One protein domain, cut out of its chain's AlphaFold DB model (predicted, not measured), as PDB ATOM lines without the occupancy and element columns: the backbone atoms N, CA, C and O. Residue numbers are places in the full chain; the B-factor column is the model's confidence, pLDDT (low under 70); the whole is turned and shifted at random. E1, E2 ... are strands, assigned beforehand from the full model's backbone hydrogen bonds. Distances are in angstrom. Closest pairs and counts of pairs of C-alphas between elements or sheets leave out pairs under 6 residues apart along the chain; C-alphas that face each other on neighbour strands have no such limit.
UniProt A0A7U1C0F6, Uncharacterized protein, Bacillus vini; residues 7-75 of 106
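Overview. This is residues 7 to 75 of the 106 residues of an uncharacterized protein of Bacillus vini (UniProt A0A7U1C0F6). A single five-stranded sheet, strongly twisted and curled like part of a barrel, folds back on itself, with the hairpin of E1 and E2 facing E4 and E3 and with E5 as the hinge. A long link, residues 24 to 42, runs from E2 to E3 and loops out to one end of the domain's length at His 34, while the turn between E3 and E4 reaches the other end at Asp 52. The printed part has 69 residues with five named strands, E1 to E5 along the chain, and no named helix; the sheet's order is E2 E1 E5 E4 E3, mixed. The class is all strand, though under half of the residues, 29 of 69, are in named elements. The whole is compact, with a radius of gyration of the C-alphas of 12.2 A and spans of 37 by 26 by 18 A.

Arrangement. E1, residues 7 to 10, and E2, residues 18 to 23, form an antiparallel hairpin, with N 9 and O 20 2.8 A apart, within hydrogen-bond range. E1 is also the parallel neighbour of E5, residues 69 to 73, at 38 degrees between their directions, with N 10 and O 70 at 2.8 A. E3, residues 43 to 49, and E4, residues 55 to 61, form a hairpin at 158 degrees, with N 46 and O 58 at 2.8 A. E4 and E5 form another at 150 degrees, with N 59 and O 69 at 2.8 A. E3, E4 and E5 make a meander, each strand the antiparallel neighbour of the one before. E2 and E3 are the edge strands. The sheet is a folded sheet, bent back into two leaves that face each other: E2 and E1 face E4 and E3 with 18 pairs of C-alphas within 11 A. The closest C-alphas of E1 and E4 are those of Val 9 and Val 56, 7.5 A apart. E1 and E3 are apart, as are E2 and E4.

Along the chain. E1 begins at C-alpha 7, (-38.714, 52.017, 39.007), and is 9.7 A long. E2 measures 14.5 A. E3 spans 20.6 A from C-alpha 43, (-52.376, 45.365, 39.600), and E4 spans 19.8 A. E5 measures 12.7 A and ends at C-alpha 73, (-40.567, 43.527, 25.964).

Size, cuts and confidence. The C-alphas of His 34 and Asp 52, the two farthest apart, are 37.2 A from each other. The link from E2 to E3 is long, with 19 residues; in it residues 30 to 31 pair with 36 to 37, antiparallel. The link from E3 to E4 is tight. The printed part has no cut, its mean pLDDT is 93.7, and no printed residue is under 70.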
ATOM      1  N   ILE A   7     -38.839  53.460  38.799       96.25
ATOM      2  CA  ILE A   7     -38.714  52.017  39.007       96.25
ATOM      3  C   ILE A   7     -37.518  51.459  38.242       96.25
ATOM      4  O   ILE A   7     -37.040  52.081  37.287       96.25
ATOM      5  N   ASN A   8     -37.037  50.294  38.664       97.56
ATOM      6  CA  ASN A   8     -36.006  49.557  37.942       97.56
ATOM      7  C   ASN A   8     -36.627  48.822  36.758       97.56
ATOM      8  O   ASN A   8     -37.696  48.239  36.889       97.56
ATOM      9  N   VAL A   9     -35.943  48.853  35.619       97.38
ATOM     10  CA  VAL A   9     -36.280  48.062  34.436       97.38
ATOM     11  C   VAL A   9     -35.318  46.897  34.348       97.38
ATOM     12  O   VAL A   9     -34.104  47.111  34.372       97.38
ATOM     13  N   PHE A  10     -35.859  45.701  34.202       97.06
ATOM     14  CA  PHE A  10     -35.114  44.465  34.053       97.06
ATOM     15  C   PHE A  10     -35.133  43.974  32.606       97.06
ATOM     16  O   PHE A  10     -36.013  44.332  31.817       97.06
ATOM     17  N   GLU A  11     -34.114  43.196  32.259       92.75
ATOM     18  CA  GLU A  11     -33.955  42.604  30.927       92.75
ATOM     19  C   GLU A  11     -34.960  41.474  30.669       92.75
ATOM     20  O   GLU A  11     -35.438  41.328  29.549       92.75
ATOM     21  N   ASP A  12     -35.322  40.738  31.719       87.69
ATOM     22  CA  ASP A  12     -36.205  39.578  31.677       87.69
ATOM     23  C   ASP A  12     -37.173  39.552  32.875       87.69
ATOM     24  O   ASP A  12     -37.157  40.422  33.750       87.69
ATOM     25  N   GLU A  13     -38.047  38.547  32.887       83.12
ATOM     26  CA  GLU A  13     -39.043  38.303  33.937       83.12
ATOM     27  C   GLU A  13     -38.451  37.797  35.263       83.12
ATOM     28  O   GLU A  13     -39.091  37.917  36.304       83.12
ATOM     29  N   PHE A  14     -37.222  37.275  35.253       88.69
ATOM     30  CA  PHE A  14     -36.538  36.761  36.442       88.69
ATOM     31  C   PHE A  14     -35.835  37.864  37.237       88.69
ATOM     32  O   PHE A  14     -35.191  37.584  38.250       88.69
ATOM     33  N   HIS A  15     -35.938  39.119  36.787       89.38
ATOM     34  CA  HIS A  15     -35.280  40.271  37.397       89.38
ATOM     35  C   HIS A  15     -33.760  40.096  37.533       89.38
ATOM     36  O   HIS A  15     -33.146  40.606  38.473       89.38
ATOM     37  N   SER A  16     -33.143  39.400  36.572       87.88
ATOM     38  CA  SER A  16     -31.728  39.017  36.622       87.88
ATOM     39  C   SER A  16     -30.782  40.223  36.678       87.88
ATOM     40  O   SER A  16     -29.798  40.230  37.423       87.88
ATOM     41  N   LYS A  17     -31.087  41.272  35.904       94.19
ATOM     42  CA  LYS A  17     -30.234  42.450  35.734       94.19
ATOM     43  C   LYS A  17     -31.043  43.719  35.513       94.19
ATOM     44  O   LYS A  17     -31.918  43.780  34.654       94.19
ATOM     45  N   VAL A  18     -30.677  44.774  36.241       96.56
ATOM     46  CA  VAL A  18     -31.218  46.120  36.017       96.56
ATOM     47  C   VAL A  18     -30.568  46.735  34.777       96.56
ATOM     48  O   VAL A  18     -29.356  46.937  34.728       96.56
ATOM     49  N   VAL A  19     -31.393  47.073  33.790       94.75
ATOM     50  CA  VAL A  19     -30.994  47.738  32.543       94.75
ATOM     51  C   VAL A  19     -30.981  49.256  32.719       94.75
ATOM     52  O   VAL A  19     -30.052  49.934  32.286       94.75
ATOM     53  N   THR A  20     -32.035  49.816  33.319       96.75
ATOM     54  CA  THR A  20     -32.205  51.268  33.484       96.75
ATOM     55  C   THR A  20     -33.296  51.593  34.509       96.75
ATOM     56  O   THR A  20     -33.870  50.697  35.124       96.75
ATOM     57  N   ARG A  21     -33.607  52.883  34.692       96.75
ATOM     58  CA  ARG A  21     -34.730  53.354  35.510       96.75
ATOM     59  C   ARG A  21     -35.655  54.276  34.730       96.75
ATOM     60  O   ARG A  21     -35.220  55.290  34.175       96.75
ATOM     61  N   VAL A  22     -36.948  53.975  34.761       96.50
ATOM     62  CA  VAL A  22     -37.991  54.739  34.059       96.50
ATOM     63  C   VAL A  22     -38.967  55.368  35.041       96.50
ATOM     64  O   VAL A  22     -39.043  54.965  36.198       96.50
ATOM     65  N   LYS A  23     -39.682  56.401  34.589       96.75
ATOM     66  CA  LYS A  23     -40.769  57.010  35.361       96.75
ATOM     67  C   LYS A  23     -41.954  56.041  35.386       96.75
ATOM     68  O   LYS A  23     -42.370  55.595  34.317       96.75
ATOM     69  N   TYR A  24     -42.485  55.775  36.574       96.56
ATOM     70  CA  TYR A  24     -43.711  54.999  36.735       96.56
ATOM     71  C   TYR A  24     -44.895  55.683  36.037       96.56
ATOM     72  O   TYR A  24     -44.999  56.916  36.030       96.56
ATOM     73  N   ASN A  25     -45.760  54.878  35.432       95.81
ATOM     74  CA  ASN A  25     -47.072  55.276  34.947       95.81
ATOM     75  C   ASN A  25     -47.965  54.032  34.850       95.81
ATOM     76  O   ASN A  25     -47.444  52.922  34.821       95.81
ATOM     77  N   GLU A  26     -49.270  54.255  34.753       95.62
ATOM     78  CA  GLU A  26     -50.312  53.224  34.655       95.62
ATOM     79  C   GLU A  26     -51.230  53.492  33.451       95.62
ATOM     80  O   GLU A  26     -52.438  53.313  33.489       95.62
ATOM     81  N   ILE A  27     -50.658  54.002  32.353       95.44
ATOM     82  CA  ILE A  27     -51.438  54.443  31.182       95.44
ATOM     83  C   ILE A  27     -52.106  53.301  30.407       95.44
ATOM     84  O   ILE A  27     -52.762  53.576  29.409       95.44
ATOM     85  N   LEU A  28     -51.870  52.044  30.783       95.94
ATOM     86  CA  LEU A  28     -52.556  50.877  30.226       95.94
ATOM     87  C   LEU A  28     -53.624  50.333  31.181       95.94
ATOM     88  O   LEU A  28     -54.235  49.312  30.876       95.94
ATOM     89  N   ASP A  29     -53.872  51.004  32.304       94.94
ATOM     90  CA  ASP A  29     -55.033  50.697  33.121       94.94
ATOM     91  C   ASP A  29     -56.315  51.044  32.363       94.94
ATOM     92  O   ASP A  29     -56.410  52.046  31.644       94.94
ATOM     93  N   TYR A  30     -57.319  50.207  32.564       91.19
ATOM     94  CA  TYR A  30     -58.662  50.375  32.048       91.19
ATOM     95  C   TYR A  30     -59.677  50.108  33.159       91.19
ATOM     96  O   TYR A  30     -59.380  49.472  34.174       91.19
ATOM     97  N   TRP A  31     -60.886  50.634  32.976       89.25
ATOM     98  CA  TRP A  31     -61.984  50.386  33.898       89.25
ATOM     99  C   TRP A  31     -62.534  48.972  33.692       89.25
ATOM    100  O   TRP A  31     -63.087  48.674  32.632       89.25
ATOM    101  N   ASP A  32     -62.415  48.110  34.702       85.31
ATOM    102  CA  ASP A  32     -62.894  46.717  34.651       85.31
ATOM    103  C   ASP A  32     -64.344  46.535  35.151       85.31
ATOM    104  O   ASP A  32     -64.836  45.413  35.278       85.31
ATOM    105  N   GLY A  33     -65.035  47.640  35.453       86.25
ATOM    106  CA  GLY A  33     -66.356  47.650  36.086       86.25
ATOM    107  C   GLY A  33     -66.327  48.008  37.573       86.25
ATOM    108  O   GLY A  33     -67.356  48.428  38.101       86.25
ATOM    109  N   HIS A  34     -65.168  47.901  38.230       85.75
ATOM    110  CA  HIS A  34     -65.008  48.170  39.662       85.75
ATOM    111  C   HIS A  34     -63.797  49.052  39.978       85.75
ATOM    112  O   HIS A  34     -63.879  49.888  40.876       85.75
ATOM    113  N   ASN A  35     -62.681  48.863  39.272       87.06
ATOM    114  CA  ASN A  35     -61.419  49.555  39.511       87.06
ATOM    115  C   ASN A  35     -60.733  49.953  38.195       87.06
ATOM    116  O   ASN A  35     -61.010  49.407  37.128       87.06
ATOM    117  N   TRP A  36     -59.791  50.893  38.299       85.44
ATOM    118  CA  TRP A  36     -58.787  51.145  37.263       85.44
ATOM    119  C   TRP A  36     -57.610  50.193  37.480       85.44
ATOM    120  O   TRP A  36     -56.959  50.244  38.524       85.44
ATOM    121  N   THR A  37     -57.416  49.266  36.543       90.69
ATOM    122  CA  THR A  37     -56.462  48.152  36.650       90.69
ATOM    123  C   THR A  37     -56.073  47.632  35.261       90.69
ATOM    124  O   THR A  37     -56.675  47.993  34.254       90.69
ATOM    125  N   ASN A  38     -55.097  46.728  35.196       87.75
ATOM    126  CA  ASN A  38     -54.774  45.924  34.018       87.75
ATOM    127  C   ASN A  38     -55.603  44.624  33.868       87.75
ATOM    128  O   ASN A  38     -55.228  43.739  33.090       87.75
ATOM    129  N   GLY A  39     -56.678  44.479  34.652       84.12
ATOM    130  CA  GLY A  39     -57.515  43.276  34.744       84.12
ATOM    131  C   GLY A  39     -57.201  42.373  35.943       84.12
ATOM    132  O   GLY A  39     -57.827  41.324  36.096       84.12
ATOM    133  N   GLY A  40     -56.244  42.757  36.796       86.69
ATOM    134  CA  GLY A  40     -55.907  42.066  38.041       86.69
ATOM    135  C   GLY A  40     -56.154  42.925  39.287       86.69
ATOM    136  O   GLY A  40     -55.841  44.111  39.325       86.69
ATOM    137  N   VAL A  41     -56.669  42.329  40.364       89.50
ATOM    138  CA  VAL A  41     -56.935  43.063  41.616       89.50
ATOM    139  C   VAL A  41     -55.641  43.672  42.178       89.50
ATOM    140  O   VAL A  41     -54.685  42.948  42.467       89.50
ATOM    141  N   GLY A  42     -55.611  45.000  42.335       89.81
ATOM    142  CA  GLY A  42     -54.446  45.739  42.842       89.81
ATOM    143  C   GLY A  42     -53.212  45.661  41.935       89.81
ATOM    144  O   GLY A  42     -52.080  45.728  42.429       89.81
ATOM    145  N   ARG A  43     -53.416  45.436  40.631       94.62
ATOM    146  CA  ARG A  43     -52.376  45.365  39.600       94.62
ATOM    147  C   ARG A  43     -52.562  46.492  38.598       94.62
ATOM    148  O   ARG A  43     -53.672  46.743  38.145       94.62
ATOM    149  N   HIS A  44     -51.455  47.118  38.235       96.12
ATOM    150  CA  HIS A  44     -51.434  48.251  37.321       96.12
ATOM    151  C   HIS A  44     -50.456  47.981  36.190       96.12
ATOM    152  O   HIS A  44     -49.455  47.274  36.375       96.12
ATOM    153  N   LEU A  45     -50.737  48.540  35.019       97.44
ATOM    154  CA  LEU A  45     -49.874  48.406  33.859       97.44
ATOM    155  C   LEU A  45     -49.638  49.756  33.192       97.44
ATOM    156  O   LEU A  45     -50.547  50.522  32.888       97.44
ATOM    157  N   GLY A  46     -48.375  50.035  32.915       97.25
ATOM    158  CA  GLY A  46     -47.949  51.163  32.108       97.25
ATOM    159  C   GLY A  46     -47.033  50.731  30.985       97.25
ATOM    160  O   GLY A  46     -46.583  49.587  30.904       97.25
ATOM    161  N   ILE A  47     -46.700  51.690  30.129       97.81
ATOM    162  CA  ILE A  47     -45.777  51.456  29.026       97.81
ATOM    163  C   ILE A  47     -44.890  52.666  28.769       97.81
ATOM    164  O   ILE A  47     -45.254  53.832  28.945       97.81
ATOM    165  N   THR A  48     -43.667  52.393  28.338       97.06
ATOM    166  CA  THR A  48     -42.761  53.400  27.809       97.06
ATOM    167  C   THR A  48     -41.878  52.808  26.711       97.06
ATOM    168  O   THR A  48     -41.900  51.617  26.424       97.06
ATOM    169  N   LYS A  49     -41.099  53.677  26.073       97.00
ATOM    170  CA  LYS A  49     -40.109  53.355  25.050       97.00
ATOM    171  C   LYS A  49     -38.826  54.056  25.449       97.00
ATOM    172  O   LYS A  49     -38.857  55.246  25.791       97.00
ATOM    173  N   LEU A  50     -37.742  53.302  25.478       95.81
ATOM    174  CA  LEU A  50     -36.407  53.789  25.776       95.81
ATOM    175  C   LEU A  50     -35.854  54.580  24.585       95.81
ATOM    176  O   LEU A  50     -36.381  54.532  23.475       95.81
ATOM    177  N   LYS A  51     -34.775  55.334  24.820       93.88
ATOM    178  CA  LYS A  51     -34.133  56.142  23.769       93.88
ATOM    179  C   LYS A  51     -33.538  55.293  22.643       93.88
ATOM    180  O   LYS A  51     -33.439  55.781  21.526       93.88
ATOM    181  N   ASP A  52     -33.154  54.057  22.949       93.75
ATOM    182  CA  ASP A  52     -32.622  53.075  21.997       93.75
ATOM    183  C   ASP A  52     -33.721  52.323  21.226       93.75
ATOM    184  O   ASP A  52     -33.421  51.469  20.401       93.75
ATOM    185  N   GLY A  53     -34.994  52.640  21.483       95.44
ATOM    186  CA  GLY A  53     -36.140  52.076  20.780       95.44
ATOM    187  C   GLY A  53     -36.806  50.886  21.467       95.44
ATOM    188  O   GLY A  53     -37.912  50.531  21.070       95.44
ATOM    189  N   ARG A  54     -36.213  50.309  22.521       96.44
ATOM    190  CA  ARG A  54     -36.819  49.173  23.237       96.44
ATOM    191  C   ARG A  54     -38.079  49.577  23.998       96.44
ATOM    192  O   ARG A  54     -38.128  50.654  24.602       96.44
ATOM    193  N   TYR A  55     -39.073  48.697  24.014       97.25
ATOM    194  CA  TYR A  55     -40.295  48.876  24.794       97.25
ATOM    195  C   TYR A  55     -40.131  48.353  26.208       97.25
ATOM    196  O   TYR A  55     -39.399  47.398  26.451       97.25
ATOM    197  N   VAL A  56     -40.812  49.010  27.141       97.88
ATOM    198  CA  VAL A  56     -40.838  48.615  28.545       97.88
ATOM    199  C   VAL A  56     -42.275  48.628  29.027       97.88
ATOM    200  O   VAL A  56     -42.904  49.689  29.011       97.88
ATOM    201  N   LEU A  57     -42.751  47.478  29.497       97.88
ATOM    202  CA  LEU A  57     -43.956  47.404  30.314       97.88
ATOM    203  C   LEU A  57     -43.599  47.714  31.761       97.88
ATOM    204  O   LEU A  57     -42.536  47.324  32.240       97.88
ATOM    205  N   ILE A  58     -44.468  48.461  32.426       97.75
ATOM    206  CA  ILE A  58     -44.321  48.907  33.807       97.75
ATOM    207  C   ILE A  58     -45.398  48.211  34.621       97.75
ATOM    208  O   ILE A  58     -46.574  48.487  34.429       97.75
ATOM    209  N   TYR A  59     -44.992  47.326  35.518       96.81
ATOM    210  CA  TYR A  59     -45.881  46.589  36.398       96.81
ATOM    211  C   TYR A  59     -45.939  47.302  37.742       96.81
ATOM    212  O   TYR A  59     -44.915  47.456  38.414       96.81
ATOM    213  N   GLY A  60     -47.136  47.762  38.092       96.19
ATOM    214  CA  GLY A  60     -47.441  48.376  39.375       96.19
ATOM    215  C   GLY A  60     -48.259  47.454  40.268       96.19
ATOM    216  O   GLY A  60     -49.005  46.594  39.782       96.19
ATOM    217  N   THR A  61     -48.147  47.627  41.582       94.69
ATOM    218  CA  THR A  61     -48.945  46.851  42.532       94.69
ATOM    219  C   THR A  61     -49.274  47.589  43.826       94.69
ATOM    220  O   THR A  61     -48.474  48.348  44.364       94.69
ATOM    221  N   GLN A  62     -50.473  47.324  44.344       93.19
ATOM    222  CA  GLN A  62     -50.944  47.810  45.645       93.19
ATOM    223  C   GLN A  62     -50.716  46.798  46.780       93.19
ATOM    224  O   GLN A  62     -51.025  47.087  47.938       93.19
ATOM    225  N   TRP A  63     -50.195  45.607  46.473       93.94
ATOM    226  CA  TRP A  63     -50.008  44.543  47.454       93.94
ATOM    227  C   TRP A  63     -48.766  44.787  48.311       93.94
ATOM    228  O   TRP A  63     -47.659  45.003  47.813       93.94
ATOM    229  N   GLN A  64     -48.946  44.735  49.631       91.88
ATOM    230  CA  GLN A  64     -47.858  44.955  50.576       91.88
ATOM    231  C   GLN A  64     -46.775  43.880  50.421       91.88
ATOM    232  O   GLN A  64     -47.058  42.687  50.447       91.88
ATOM    233  N   GLY A  65     -45.519  44.315  50.311       91.62
ATOM    234  CA  GLY A  65     -44.362  43.427  50.157       91.62
ATOM    235  C   GLY A  65     -43.946  43.198  48.706       91.62
ATOM    236  O   GLY A  65     -42.816  42.771  48.467       91.62
ATOM    237  N   GLU A  66     -44.793  43.563  47.745       93.06
ATOM    238  CA  GLU A  66     -44.431  43.578  46.334       93.06
ATOM    239  C   GLU A  66     -43.867  44.940  45.909       93.06
ATOM    240  O   GLU A  66     -44.003  45.947  46.608       93.06
ATOM    241  N   LYS A  67     -43.143  44.958  44.787       92.81
ATOM    242  CA  LYS A  67     -42.458  46.153  44.287       92.81
ATOM    243  C   LYS A  67     -42.759  46.356  42.819       92.81
ATOM    244  O   LYS A  67     -42.720  45.401  42.050       92.81
ATOM    245  N   ASP A  68     -42.937  47.612  42.442       96.00
ATOM    246  CA  ASP A  68     -43.096  47.986  41.045       96.00
ATOM    247  C   ASP A  68     -41.793  47.772  40.273       96.00
ATOM    248  O   ASP A  68     -40.688  48.074  40.748       96.00
ATOM    249  N   TYR A  69     -41.923  47.297  39.042       97.06
ATOM    250  CA  TYR A  69     -40.792  47.035  38.165       97.06
ATOM    251  C   TYR A  69     -41.169  47.254  36.706       97.06
ATOM    252  O   TYR A  69     -42.336  47.264  36.329       97.06
ATOM    253  N   GLY A  70     -40.163  47.469  35.870       97.44
ATOM    254  CA  GLY A  70     -40.316  47.459  34.428       97.44
ATOM    255  C   GLY A  70     -39.659  46.228  33.822       97.44
ATOM    256  O   GLY A  70     -38.655  45.749  34.347       97.44
ATOM    257  N   ARG A  71     -40.170  45.763  32.688       97.31
ATOM    258  CA  ARG A  71     -39.565  44.687  31.898       97.31
ATOM    259  C   ARG A  71     -39.410  45.139  30.460       97.31
ATOM    260  O   ARG A  71     -40.340  45.718  29.902       97.31
ATOM    261  N   VAL A  72     -38.240  44.901  29.874       96.88
ATOM    262  CA  VAL A  72     -38.061  45.067  28.429       96.88
ATOM    263  C   VAL A  72     -38.891  44.005  27.710       96.88
ATOM    264  O   VAL A  72     -38.809  42.829  28.047       96.88
ATOM    265  N   VAL A  73     -39.685  44.422  26.727       96.25
ATOM    266  CA  VAL A  73     -40.567  43.527  25.964       96.25
ATOM    267  C   VAL A  73     -40.388  43.714  24.463       96.25
ATOM    268  O   VAL A  73     -39.822  44.718  24.011       96.25
ATOM    269  N   SER A  74     -40.880  42.749  23.686       96.38
ATOM    270  CA  SER A  74     -40.897  42.860  22.229       96.38
ATOM    271  C   SER A  74     -41.939  43.891  21.757       96.38
ATOM    272  O   SER A  74     -42.880  44.209  22.496       96.38
ATOM    273  N   PRO A  75     -41.803  44.436  20.533       96.44
ATOM    274  CA  PRO A  75     -42.818  45.310  19.944       96.44
ATOM    275  C   PRO A  75     -44.208  44.664  19.868       96.44
ATOM    276  O   PRO A  75     -45.211  45.335  20.094       96.44
TER     277      PRO A  75